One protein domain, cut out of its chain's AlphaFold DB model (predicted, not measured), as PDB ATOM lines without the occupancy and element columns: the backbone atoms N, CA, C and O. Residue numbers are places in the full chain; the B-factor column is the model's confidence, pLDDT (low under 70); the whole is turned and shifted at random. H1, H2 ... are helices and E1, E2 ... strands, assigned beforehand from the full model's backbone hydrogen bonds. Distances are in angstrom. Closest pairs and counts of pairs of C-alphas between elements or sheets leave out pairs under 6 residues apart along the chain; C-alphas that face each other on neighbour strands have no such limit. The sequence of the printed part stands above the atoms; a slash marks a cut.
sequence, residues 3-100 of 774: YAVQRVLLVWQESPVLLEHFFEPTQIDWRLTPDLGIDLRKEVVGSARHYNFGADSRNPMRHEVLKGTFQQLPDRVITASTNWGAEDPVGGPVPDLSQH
ATOM      1  N   TYR A   3     121.546 114.217 186.940       69.56
ATOM      2  CA  TYR A   3     120.592 113.116 186.764       69.56
ATOM      3  C   TYR A   3     121.256 111.775 186.397       69.56
ATOM      4  O   TYR A   3     120.999 110.762 187.037       69.56
ATOM      5  N   ALA A   4     122.171 111.770 185.420       61.50
ATOM      6  CA  ALA A   4     122.857 110.560 184.950       61.50
ATOM      7  C   ALA A   4     123.778 109.930 186.012       61.50
ATOM      8  O   ALA A   4     124.109 108.747 185.943       61.50
ATOM      9  N   VAL A   5     124.189 110.719 187.005       66.88
ATOM     10  CA  VAL A   5     125.073 110.284 188.093       66.88
ATOM     11  C   VAL A   5     124.337 110.172 189.430       66.88
ATOM     12  O   VAL A   5     124.985 109.939 190.444       66.88
ATOM     13  N   GLN A   6     123.005 110.334 189.427       72.56
ATOM     14  CA  GLN A   6     122.137 110.273 190.608       72.56
ATOM     15  C   GLN A   6     122.607 111.179 191.761       72.56
ATOM     16  O   GLN A   6     122.577 110.792 192.928       72.56
ATOM     17  N   ARG A   7     123.054 112.401 191.441       76.69
ATOM     18  CA  ARG A   7     123.479 113.403 192.436       76.69
ATOM     19  C   ARG A   7     122.584 114.640 192.421       76.69
ATOM     20  O   ARG A   7     121.999 114.978 191.394       76.69
ATOM     21  N   VAL A   8     122.519 115.325 193.564       78.12
ATOM     22  CA  VAL A   8     121.829 116.614 193.719       78.12
ATOM     23  C   VAL A   8     122.696 117.726 193.127       78.12
ATOM     24  O   VAL A   8     123.900 117.779 193.383       78.12
ATOM     25  N   LEU A   9     122.092 118.593 192.316       78.50
ATOM     26  CA  LEU A   9     122.741 119.787 191.782       78.50
ATOM     27  C   LEU A   9     122.626 120.917 192.808       78.50
ATOM     28  O   LEU A   9     121.518 121.320 193.138       78.50
ATOM     29  N   LEU A  10     123.762 121.435 193.270       79.81
ATOM     30  CA  LEU A  10     123.838 122.621 194.124       79.81
ATOM     31  C   LEU A  10     124.671 123.679 193.401       79.81
ATOM     32  O   LEU A  10     125.760 123.373 192.906       79.81
ATOM     33  N   VAL A  11     124.163 124.906 193.323       77.06
ATOM     34  CA  VAL A  11     124.871 126.035 192.709       77.06
ATOM     35  C   VAL A  11     125.543 126.838 193.808       77.06
ATOM     36  O   VAL A  11     124.903 127.310 194.745       77.06
ATOM     37  N   TRP A  12     126.854 127.005 193.675       75.25
ATOM     38  CA  TRP A  12     127.642 127.865 194.542       75.25
ATOM     39  C   TRP A  12     128.223 129.018 193.742       75.25
ATOM     40  O   TRP A  12     128.685 128.838 192.616       75.25
ATOM     41  N   GLN A  13     128.216 130.203 194.343       69.12
ATOM     42  CA  GLN A  13     128.724 131.406 193.720       69.12
ATOM     43  C   GLN A  13     129.577 132.176 194.731       69.12
ATOM     44  O   GLN A  13     129.101 132.557 195.795       69.12
ATOM     45  N   GLU A  14     130.841 132.428 194.387       65.44
ATOM     46  CA  GLU A  14     131.724 133.326 195.156       65.44
ATOM     47  C   GLU A  14     131.477 134.808 194.830       65.44
ATOM     48  O   GLU A  14     132.128 135.697 195.377       65.44
ATOM     49  N   SER A  15     130.536 135.085 193.922       68.75
ATOM     50  CA  SER A  15     130.186 136.442 193.528       68.75
ATOM     51  C   SER A  15     129.406 137.140 194.644       68.75
ATOM     52  O   SER A  15     128.478 136.549 195.198       68.75
ATOM     53  N   PRO A  16     129.687 138.428 194.909       60.22
ATOM     54  CA  PRO A  16     128.831 139.261 195.749       60.22
ATOM     55  C   PRO A  16     127.388 139.373 195.228       60.22
ATOM     56  O   PRO A  16     126.475 139.708 195.974       60.22
ATOM     57  N   VAL A  17     127.191 139.096 193.940       70.31
ATOM     58  CA  VAL A  17     125.897 139.101 193.270       70.31
ATOM     59  C   VAL A  17     125.438 137.654 193.104       70.31
ATOM     60  O   VAL A  17     125.845 136.983 192.155       70.31
ATOM     61  N   LEU A  18     124.632 137.178 194.052       78.38
ATOM     62  CA  LEU A  18     124.069 135.827 194.055       78.38
ATOM     63  C   LEU A  18     123.010 135.645 192.960       78.38
ATOM     64  O   LEU A  18     122.185 136.530 192.729       78.38
ATOM     65  N   LEU A  19     122.984 134.460 192.350       82.00
ATOM     66  CA  LEU A  19     121.981 134.033 191.371       82.00
ATOM     67  C   LEU A  19     120.549 134.160 191.918       82.00
ATOM     68  O   LEU A  19     119.632 134.474 191.168       82.00
ATOM     69  N   GLU A  20     120.380 134.000 193.232       85.19
ATOM     70  CA  GLU A  20     119.112 134.150 193.961       85.19
ATOM     71  C   GLU A  20     118.505 135.557 193.867       85.19
ATOM     72  O   GLU A  20     117.297 135.728 194.003       85.19
ATOM     73  N   HIS A  21     119.315 136.586 193.592       85.69
ATOM     74  CA  HIS A  21     118.778 137.925 193.336       85.69
ATOM     75  C   HIS A  21     118.023 138.006 192.004       85.69
ATOM     76  O   HIS A  21     117.219 138.918 191.800       85.69
ATOM     77  N   PHE A  22     118.268 137.059 191.101       86.19
ATOM     78  CA  PHE A  22     117.778 137.076 189.727       86.19
ATOM     79  C   PHE A  22     116.794 135.960 189.429       86.19
ATOM     80  O   PHE A  22     115.867 136.163 188.647       86.19
ATOM     81  N   PHE A  23     116.991 134.806 190.062       90.44
ATOM     82  CA  PHE A  23     116.176 133.626 189.859       90.44
ATOM     83  C   PHE A  23     115.773 132.997 191.185       90.44
ATOM     84  O   PHE A  23     116.577 132.884 192.107       90.44
ATOM     85  N   GLU A  24     114.540 132.520 191.241       90.56
ATOM     86  CA  GLU A  24     114.054 131.632 192.286       90.56
ATOM     87  C   GLU A  24     114.057 130.184 191.775       90.56
ATOM     88  O   GLU A  24     113.795 129.948 190.586       90.56
ATOM     89  N   PRO A  25     114.345 129.198 192.642       89.44
ATOM     90  CA  PRO A  25     114.126 127.803 192.297       89.44
ATOM     91  C   PRO A  25     112.634 127.528 192.093       89.44
ATOM     92  O   PRO A  25     111.784 128.104 192.772       89.44
ATOM     93  N   THR A  26     112.311 126.618 191.176       90.06
ATOM     94  CA  THR A  26     110.927 126.187 190.933       90.06
ATOM     95  C   THR A  26     110.694 124.771 191.448       90.06
ATOM     96  O   THR A  26     110.305 124.584 192.595       90.06
ATOM     97  N   GLN A  27     110.920 123.759 190.611       88.19
ATOM     98  CA  GLN A  27     110.692 122.351 190.946       88.19
ATOM     99  C   GLN A  27     111.930 121.708 191.576       88.19
ATOM    100  O   GLN A  27     111.810 120.753 192.340       88.19
ATOM    101  N   ILE A  28     113.115 122.225 191.249       84.50
ATOM    102  CA  ILE A  28     114.403 121.752 191.746       84.50
ATOM    103  C   ILE A  28     115.049 122.886 192.539       84.50
ATOM    104  O   ILE A  28     115.445 123.901 191.964       84.50
ATOM    105  N   ASP A  29     115.174 122.703 193.855       87.38
ATOM    106  CA  ASP A  29     115.915 123.639 194.699       87.38
ATOM    107  C   ASP A  29     117.419 123.409 194.529       87.38
ATOM    108  O   ASP A  29     117.976 122.416 194.996       87.38
ATOM    109  N   TRP A  30     118.059 124.312 193.793       88.69
ATOM    110  CA  TRP A  30     119.494 124.293 193.523       88.69
ATOM    111  C   TRP A  30     120.295 125.128 194.525       88.69
ATOM    112  O   TRP A  30     121.524 125.195 194.413       88.69
ATOM    113  N   ARG A  31     119.629 125.801 195.471       85.69
ATOM    114  CA  ARG A  31     120.295 126.685 196.427       85.69
ATOM    115  C   ARG A  31     121.133 125.879 197.398       85.69
ATOM    116  O   ARG A  31     120.738 124.823 197.890       85.69
ATOM    117  N   LEU A  32     122.296 126.423 197.715       82.00
ATOM    118  CA  LEU A  32     123.111 125.910 198.793       82.00
ATOM    119  C   LEU A  32     122.728 126.621 200.089       82.00
ATOM    120  O   LEU A  32     123.196 127.726 200.368       82.00
ATOM    121  N   THR A  33     121.906 125.968 200.897       80.06
ATOM    122  CA  THR A  33     121.459 126.518 202.172       80.06
ATOM    123  C   THR A  33     122.295 125.969 203.345       80.06
ATOM    124  O   THR A  33     122.784 124.834 203.289       80.06
ATOM    125  N   PRO A  34     122.517 126.752 204.421       78.19
ATOM    126  CA  PRO A  34     123.348 126.323 205.553       78.19
ATOM    127  C   PRO A  34     122.876 125.039 206.258       78.19
ATOM    128  O   PRO A  34     123.687 124.314 206.832       78.19
ATOM    129  N   ASP A  35     121.580 124.742 206.217       80.38
ATOM    130  CA  ASP A  35     120.955 123.549 206.802       80.38
ATOM    131  C   ASP A  35     121.360 122.241 206.109       80.38
ATOM    132  O   ASP A  35     121.255 121.177 206.718       80.38
ATOM    133  N   LEU A  36     121.937 122.303 204.902       81.31
ATOM    134  CA  LEU A  36     122.548 121.138 204.253       81.31
ATOM    135  C   LEU A  36     123.810 120.648 204.987       81.31
ATOM    136  O   LEU A  36     124.298 119.547 204.716       81.31
ATOM    137  N   GLY A  37     124.353 121.450 205.914       85.19
ATOM    138  CA  GLY A  37     125.548 121.112 206.690       85.19
ATOM    139  C   GLY A  37     126.811 120.980 205.835       85.19
ATOM    140  O   GLY A  37     127.749 120.298 206.247       85.19
ATOM    141  N   ILE A  38     126.812 121.588 204.644       80.50
ATOM    142  CA  ILE A  38     127.932 121.601 203.702       80.50
ATOM    143  C   ILE A  38     128.729 122.887 203.933       80.50
ATOM    144  O   ILE A  38     128.276 123.983 203.603       80.50
ATOM    145  N   ASP A  39     129.933 122.767 204.492       81.06
ATOM    146  CA  ASP A  39     130.863 123.894 204.630       81.06
ATOM    147  C   ASP A  39     131.735 123.949 203.378       81.06
ATOM    148  O   ASP A  39     132.825 123.380 203.343       81.06
ATOM    149  N   LEU A  40     131.257 124.609 202.319       70.62
ATOM    150  CA  LEU A  40     131.972 124.625 201.041       70.62
ATOM    151  C   LEU A  40     133.383 125.195 201.143       70.62
ATOM    152  O   LEU A  40     134.259 124.746 200.419       70.62
ATOM    153  N   ARG A  41     133.679 126.123 202.055       72.75
ATOM    154  CA  ARG A  41     135.070 126.582 202.186       72.75
ATOM    155  C   ARG A  41     135.979 125.462 202.675       72.75
ATOM    156  O   ARG A  41     137.112 125.381 202.221       72.75
ATOM    157  N   LYS A  42     135.498 124.579 203.551       76.38
ATOM    158  CA  LYS A  42     136.258 123.393 203.972       76.38
ATOM    159  C   LYS A  42     136.205 122.269 202.946       76.38
ATOM    160  O   LYS A  42     137.220 121.627 202.707       76.38
ATOM    161  N   GLU A  43     135.049 122.034 202.339       73.69
ATOM    162  CA  GLU A  43     134.829 120.908 201.432       73.69
ATOM    163  C   GLU A  43     135.388 121.163 200.030       73.69
ATOM    164  O   GLU A  43     135.939 120.247 199.441       73.69
ATOM    165  N   VAL A  44     135.355 122.394 199.512       68.25
ATOM    166  CA  VAL A  44     135.966 122.750 198.217       68.25
ATOM    167  C   VAL A  44     137.484 122.822 198.333       68.25
ATOM    168  O   VAL A  44     138.170 122.209 197.518       68.25
ATOM    169  N   VAL A  45     138.014 123.493 199.365       67.12
ATOM    170  CA  VAL A  45     139.470 123.582 199.610       67.12
ATOM    171  C   VAL A  45     140.053 122.220 200.008       67.12
ATOM    172  O   VAL A  45     141.213 121.939 199.714       67.12
ATOM    173  N   GLY A  46     139.254 121.365 200.652       61.16
ATOM    174  CA  GLY A  46     139.628 119.999 201.016       61.16
ATOM    175  C   GLY A  46     139.379 118.951 199.926       61.16
ATOM    176  O   GLY A  46     139.973 117.874 199.995       61.16
ATOM    177  N   SER A  47     138.533 119.225 198.923       61.88
ATOM    178  CA  SER A  47     138.306 118.278 197.827       61.88
ATOM    179  C   SER A  47     139.514 118.256 196.897       61.88
ATOM    180  O   SER A  47     139.952 119.281 196.380       61.88
ATOM    181  N   ALA A  48     140.036 117.062 196.628       58.16
ATOM    182  CA  ALA A  48     141.147 116.882 195.698       58.16
ATOM    183  C   ALA A  48     140.740 117.072 194.220       58.16
ATOM    184  O   ALA A  48     141.594 116.978 193.338       58.16
ATOM    185  N   ARG A  49     139.446 117.281 193.919       71.44
ATOM    186  CA  ARG A  49     138.903 117.257 192.553       71.44
ATOM    187  C   ARG A  49     137.928 118.407 192.302       71.44
ATOM    188  O   ARG A  49     136.726 118.291 192.526       71.44
ATOM    189  N   HIS A  50     138.469 119.493 191.762       78.19
ATOM    190  CA  HIS A  50     137.704 120.553 191.118       78.19
ATOM    191  C   HIS A  50     137.777 120.377 189.597       78.19
ATOM    192  O   HIS A  50     138.874 120.328 189.034       78.19
ATOM    193  N   TYR A  51     136.631 120.284 188.924       77.12
ATOM    194  CA  TYR A  51     136.575 120.197 187.463       77.12
ATOM    195  C   TYR A  51     136.339 121.586 186.865       77.12
ATOM    196  O   TYR A  51     135.286 122.179 187.072       77.12
ATOM    197  N   ASN A  52     137.300 122.101 186.102       71.88
ATOM    198  CA  ASN A  52     137.141 123.354 185.365       71.88
ATOM    199  C   ASN A  52     136.818 123.056 183.894       71.88
ATOM    200  O   ASN A  52     137.603 122.413 183.195       71.88
ATOM    201  N   PHE A  53     135.658 123.514 183.436       65.94
ATOM    202  CA  PHE A  53     135.209 123.419 182.054       65.94
ATOM    203  C   PHE A  53     135.685 124.668 181.298       65.94
ATOM    204  O   PHE A  53     134.958 125.655 181.153       65.94
ATOM    205  N   GLY A  54     136.947 124.630 180.862       59.94
ATOM    206  CA  GLY A  54     137.515 125.587 179.912       59.94
ATOM    207  C   GLY A  54     137.327 125.138 178.458       59.94
ATOM    208  O   GLY A  54     136.924 124.008 178.203       59.94
ATOM    209  N   ALA A  55     137.679 126.005 177.503       51.38
ATOM    210  CA  ALA A  55     137.594 125.740 176.058       51.38
ATOM    211  C   ALA A  55     138.541 124.630 175.544       51.38
ATOM    212  O   ALA A  55     138.583 124.359 174.348       51.38
ATOM    213  N   ASP A  56     139.332 124.007 176.419       51.94
ATOM    214  CA  ASP A  56     140.264 122.955 176.030       51.94
ATOM    215  C   ASP A  56     139.560 121.587 176.056       51.94
ATOM    216  O   ASP A  56     139.014 121.163 177.075       51.94
ATOM    217  N   SER A  57     139.609 120.881 174.925       48.53
ATOM    218  CA  SER A  57     138.955 119.591 174.617       48.53
ATOM    219  C   SER A  57     139.228 118.426 175.592       48.53
ATOM    220  O   SER A  57     138.674 117.334 175.448       48.53
ATOM    221  N   ARG A  58     140.068 118.621 176.613       59.09
ATOM    222  CA  ARG A  58     140.475 117.600 177.589       59.09
ATOM    223  C   ARG A  58     139.728 117.741 178.905       59.09
ATOM    224  O   ARG A  58     140.339 117.904 179.955       59.09
ATOM    225  N   ASN A  59     138.404 117.644 178.861       66.81
ATOM    226  CA  ASN A  59     137.585 117.656 180.067       66.81
ATOM    227  C   ASN A  59     137.764 116.332 180.856       66.81
ATOM    228  O   ASN A  59     137.258 115.290 180.420       66.81
ATOM    229  N   PRO A  60     138.443 116.332 182.023       69.75
ATOM    230  CA  PRO A  60     138.678 115.108 182.787       69.75
ATOM    231  C   PRO A  60     137.370 114.516 183.323       69.75
ATOM    232  O   PRO A  60     137.240 113.298 183.417       69.75
ATOM    233  N   MET A  61     136.364 115.354 183.587       69.38
ATOM    234  CA  MET A  61     135.038 114.909 184.008       69.38
ATOM    235  C   MET A  61     134.326 114.134 182.896       69.38
ATOM    236  O   MET A  61     133.720 113.099 183.162       69.38
ATOM    237  N   ARG A  62     134.444 114.591 181.639       69.12
ATOM    238  CA  ARG A  62     133.903 113.882 180.465       69.12
ATOM    239  C   ARG A  62     134.496 112.481 180.362       69.12
ATOM    240  O   ARG A  62     133.763 111.530 180.117       69.12
ATOM    241  N   HIS A  63     135.799 112.345 180.603       71.81
ATOM    242  CA  HIS A  63     136.485 111.054 180.574       71.81
ATOM    243  C   HIS A  63     136.000 110.103 181.682       71.81
ATOM    244  O   HIS A  63     135.796 108.920 181.424       71.81
ATOM    245  N   GLU A  64     135.766 110.616 182.892       74.25
ATOM    246  CA  GLU A  64     135.221 109.843 184.019       74.25
ATOM    247  C   GLU A  64     133.749 109.434 183.798       74.25
ATOM    248  O   GLU A  64     133.352 108.322 184.148       74.25
ATOM    249  N   VAL A  65     132.930 110.302 183.187       66.88
ATOM    250  CA  VAL A  65     131.532 109.984 182.830       66.88
ATOM    251  C   VAL A  65     131.479 108.934 181.718       66.88
ATOM    252  O   VAL A  65     130.768 107.943 181.860       66.88
ATOM    253  N   LEU A  66     132.281 109.100 180.659       65.75
ATOM    254  CA  LEU A  66     132.406 108.140 179.551       65.75
ATOM    255  C   LEU A  66     132.838 106.748 180.023       65.75
ATOM    256  O   LEU A  66     132.372 105.741 179.499       65.75
ATOM    257  N   LYS A  67     133.726 106.684 181.020       75.38
ATOM    258  CA  LYS A  67     134.210 105.424 181.600       75.38
ATOM    259  C   LYS A  67     133.248 104.788 182.605       75.38
ATOM    260  O   LYS A  67     133.540 103.701 183.096       75.38
ATOM    261  N   GLY A  68     132.152 105.460 182.968       73.50
ATOM    262  CA  GLY A  68     131.260 105.023 184.048       73.50
ATOM    263  C   GLY A  68     131.897 105.062 185.446       73.50
ATOM    264  O   GLY A  68     131.279 104.633 186.418       73.50
ATOM    265  N   THR A  69     133.114 105.594 185.584       77.50
ATOM    266  CA  THR A  69     133.849 105.678 186.857       77.50
ATOM    267  C   THR A  69     133.374 106.842 187.720       77.50
ATOM    268  O   THR A  69     133.581 106.840 188.930       77.50
ATOM    269  N   PHE A  70     132.648 107.801 187.137       74.12
ATOM    270  CA  PHE A  70     132.119 108.957 187.859       74.12
ATOM    271  C   PHE A  70     131.173 108.581 189.018       74.12
ATOM    272  O   PHE A  70     131.189 109.227 190.066       74.12
ATOM    273  N   GLN A  71     130.378 107.512 188.876       71.00
ATOM    274  CA  GLN A  71     129.500 107.018 189.951       71.00
ATOM    275  C   GLN A  71     130.281 106.398 191.123       71.00
ATOM    276  O   GLN A  71     129.758 106.308 192.229       71.00
ATOM    277  N   GLN A  72     131.537 106.005 190.898       77.56
ATOM    278  CA  GLN A  72     132.400 105.352 191.888       77.56
ATOM    279  C   GLN A  72     133.259 106.352 192.677       77.56
ATOM    280  O   GLN A  72     134.067 105.944 193.513       77.56
ATOM    281  N   LEU A  73     133.114 107.658 192.422       76.25
ATOM    282  CA  LEU A  73     133.873 108.680 193.133       76.25
ATOM    283  C   LEU A  73     133.433 108.739 194.608       76.25
ATOM    284  O   LEU A  73     132.252 108.982 194.872       76.25
ATOM    285  N   PRO A  74     134.363 108.563 195.569       77.94
ATOM    286  CA  PRO A  74     134.047 108.540 196.999       77.94
ATOM    287  C   PRO A  74     133.710 109.931 197.555       77.94
ATOM    288  O   PRO A  74     133.222 110.045 198.677       77.94
ATOM    289  N   ASP A  75     133.979 110.987 196.784       80.81
ATOM    290  CA  ASP A  75     133.776 112.368 197.201       80.81
ATOM    291  C   ASP A  75     132.285 112.644 197.434       80.81
ATOM    292  O   ASP A  75     131.448 112.437 196.547       80.81
ATOM    293  N   ARG A  76     131.948 113.140 198.631       78.38
ATOM    294  CA  ARG A  76     130.583 113.553 199.000       78.38
ATOM    295  C   ARG A  76     130.124 114.761 198.177       78.38
ATOM    296  O   ARG A  76     128.984 114.789 197.720       78.38
ATOM    297  N   VAL A  77     131.031 115.707 197.932       77.81
ATOM    298  CA  VAL A  77     130.813 116.910 197.120       77.81
ATOM    299  C   VAL A  77     131.784 116.894 195.948       77.81
ATOM    300  O   VAL A  77     132.984 116.716 196.127       77.81
ATOM    301  N   ILE A  78     131.254 117.085 194.741       76.88
ATOM    302  CA  ILE A  78     132.051 117.257 193.528       76.88
ATOM    303  C   ILE A  78     131.813 118.679 193.047       76.88
ATOM    304  O   ILE A  78     130.665 119.060 192.823       76.88
ATOM    305  N   THR A  79     132.883 119.454 192.883       78.38
ATOM    306  CA  THR A  79     132.768 120.815 192.363       78.38
ATOM    307  C   THR A  79     133.119 120.881 190.889       78.38
ATOM    308  O   THR A  79     134.085 120.272 190.422       78.38
ATOM    309  N   ALA A  80     132.316 121.642 190.157       75.44
ATOM    310  CA  ALA A  80     132.517 121.945 188.755       75.44
ATOM    311  C   ALA A  80     132.363 123.455 188.554       75.44
ATOM    312  O   ALA A  80     131.434 124.050 189.094       75.44
ATOM    313  N   SER A  81     133.258 124.069 187.785       71.88
ATOM    314  CA  SER A  81     133.118 125.447 187.309       71.88
ATOM    315  C   SER A  81     133.003 125.446 185.789       71.88
ATOM    316  O   SER A  81     133.748 124.744 185.107       71.88
ATOM    317  N   THR A  82     132.058 126.210 185.244       66.94
ATOM    318  CA  THR A  82     131.864 126.337 183.795       66.94
ATOM    319  C   THR A  82     131.835 127.808 183.423       66.94
ATOM    320  O   THR A  82     130.979 128.539 183.913       66.94
ATOM    321  N   ASN A  83     132.736 128.243 182.545       53.38
ATOM    322  CA  ASN A  83     132.736 129.625 182.046       53.38
ATOM    323  C   ASN A  83     132.030 129.770 180.689       53.38
ATOM    324  O   ASN A  83     131.892 130.881 180.189       53.38
ATOM    325  N   TRP A  84     131.600 128.655 180.095       48.03
ATOM    326  CA  TRP A  84     130.967 128.579 178.782       48.03
ATOM    327  C   TRP A  84     129.825 127.566 178.827       48.03
ATOM    328  O   TRP A  84     129.889 126.613 179.607       48.03
ATOM    329  N   GLY A  85     128.794 127.769 177.999       51.44
ATOM    330  CA  GLY A  85     127.775 126.751 177.746       51.44
ATOM    331  C   GLY A  85     128.476 125.484 177.270       51.44
ATOM    332  O   GLY A  85     128.965 125.432 176.147       51.44
ATOM    333  N   ALA A  86     128.634 124.508 178.163       46.12
ATOM    334  CA  ALA A  86     129.246 123.225 177.860       46.12
ATOM    335  C   ALA A  86     128.250 122.414 177.021       46.12
ATOM    336  O   ALA A  86     127.531 121.565 177.540       46.12
ATOM    337  N   GLU A  87     128.159 122.757 175.740       51.16
ATOM    338  CA  GLU A  87     127.277 122.120 174.756       51.16
ATOM    339  C   GLU A  87     127.969 120.970 174.021       51.16
ATOM    340  O   GLU A  87     127.322 120.239 173.281       51.16
ATOM    341  N   ASP A  88     129.266 120.761 174.271       49.44
ATOM    342  CA  ASP A  88     129.977 119.587 173.781       49.44
ATOM    343  C   ASP A  88     129.273 118.317 174.291       49.44
ATOM    344  O   ASP A  88     129.190 118.118 175.515       49.44
ATOM    345  N   PRO A  89     128.793 117.427 173.400       49.84
ATOM    346  CA  PRO A  89     128.097 116.225 173.813       49.84
ATOM    347  C   PRO A  89     129.020 115.397 174.707       49.84
ATOM    348  O   PRO A  89     130.104 114.935 174.314       49.84
ATOM    349  N   VAL A  90     128.578 115.198 175.948       48.50
ATOM    350  CA  VAL A  90     129.165 114.227 176.866       48.50
ATOM    351  C   VAL A  90     128.812 112.860 176.294       48.50
ATOM    352  O   VAL A  90     127.802 112.279 176.672       48.50
ATOM    353  N   GLY A  91     129.592 112.382 175.319       44.53
ATOM    354  CA  GLY A  91     129.420 111.041 174.759       44.53
ATOM    355  C   GLY A  91     129.244 110.010 175.883       44.53
ATOM    356  O   GLY A  91     129.765 110.192 176.987       44.53
ATOM    357  N   GLY A  92     128.475 108.954 175.626       52.38
ATOM    358  CA  GLY A  92     128.063 107.970 176.633       52.38
ATOM    359  C   GLY A  92     126.535 107.837 176.718       52.38
ATOM    360  O   GLY A  92     125.836 108.305 175.826       52.38
ATOM    361  N   PRO A  93     125.977 107.214 177.775       44.66
ATOM    362  CA  PRO A  93     124.531 106.979 177.916       44.66
ATOM    363  C   PRO A  93     123.713 108.248 178.233       44.66
ATOM    364  O   PRO A  93     122.540 108.152 178.592       44.66
ATOM    365  N   VAL A  94     124.319 109.438 178.157       49.66
ATOM    366  CA  VAL A  94     123.630 110.715 178.352       49.66
ATOM    367  C   VAL A  94     123.078 111.147 176.990       49.66
ATOM    368  O   VAL A  94     123.873 111.283 176.064       49.66
ATOM    369  N   PRO A  95     121.755 111.354 176.841       50.84
ATOM    370  CA  PRO A  95     121.185 111.853 175.594       50.84
ATOM    371  C   PRO A  95     121.888 113.140 175.168       50.84
ATOM    372  O   PRO A  95     122.169 113.990 176.017       50.84
ATOM    373  N   ASP A  96     122.159 113.286 173.873       57.62
ATOM    374  CA  ASP A  96     122.656 114.541 173.320       57.62
ATOM    375  C   ASP A  96     121.554 115.606 173.425       57.62
ATOM    376  O   ASP A  96     120.674 115.727 172.575       57.62
ATOM    377  N   LEU A  97     121.559 116.341 174.538       55.31
ATOM    378  CA  LEU A  97     120.551 117.357 174.831       55.31
ATOM    379  C   LEU A  97     120.695 118.597 173.941       55.31
ATOM    380  O   LEU A  97     119.740 119.368 173.862       55.31
ATOM    381  N   SER A  98     121.839 118.772 173.261       53.94
ATOM    382  CA  SER A  98     122.049 119.891 172.329       53.94
ATOM    383  C   SER A  98     121.099 119.821 171.127       53.94
ATOM    384  O   SER A  98     120.724 120.849 170.579       53.94
ATOM    385  N   GLN A  99     120.603 118.623 170.794       56.28
ATOM    386  CA  GLN A  99     119.617 118.395 169.731       56.28
ATOM    387  C   GLN A  99     118.158 118.453 170.229       56.28
ATOM    388  O   GLN A  99     117.219 118.237 169.458       56.28
ATOM    389  N   HIS A 100     117.931 118.723 171.522       64.94
ATOM    390  CA  HIS A 100     116.615 118.642 172.163       64.94
ATOM    391  C   HIS A 100     116.241 119.925 172.927       64.94
ATOM    392  O   HIS A 100     115.978 119.895 174.135       64.94
TER     393      HIS A 100
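Overview. This is residues 3 to 100 of the 774 residues of an uncharacterized protein of Chlamydomonas incerta (UniProt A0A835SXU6). This is a domain of little regular structure: a two-strand ribbon, E1 beside E2, with H1 near one end, H2 and H3 on the connection between the strands, and long loops, of which residues 21 to 27 stick out. The printed part has 98 residues, 26 in named elements, in the order H1, E1, H2, H3, E2; the class is mixed and the sheet parallel. It is only just compact, close to loose, with a radius of gyration of the C-alphas of 14.6 A and spans of 34 by 31 by 26 A.

Along the chain. E1, residues 50 to 53, spans 9.8 A; E2, residues 79 to 82, spans 10.2 A and ends at C-alpha 82 (131.864, 126.337, 183.795). H1, residues 40 to 46, spans 8.9 A from C-alpha 40 (131.972, 124.625, 201.041); H2, residues 60 to 66, 9.9 A; H3, residues 69 to 72, 5.2 A.

Arrangement. E1 and E2 are parallel at 17 degrees, with N 53 and O 81 within hydrogen-bond range at 2.8 A. E1, H2, H3, E2 form a strand-helix-strand unit, parallel strands joined through helices, with a right-handed crossover. H2 and H3 only just touch, only at the corner, with 3 pairs of C-alphas within 8 A, the closest Glu 64 and Phe 70 at 5.0 A. H1 and H2 are apart; the closest C-alphas of H1 and E2, Val 44 and Thr 79, are 6.9 A apart. In H2 every O i to N i+4 pair is within hydrogen-bond range, in H1 2 of 3; H3 is too short for one.

Size, cuts and confidence. The C-alphas farthest apart, Lys 42 and Gln 99, are 38.4 A apart. The printed part has no cut, and no link between named elements is long. Mean pLDDT of the printed part is 70.1, with residues 82 to 100 among those under 70.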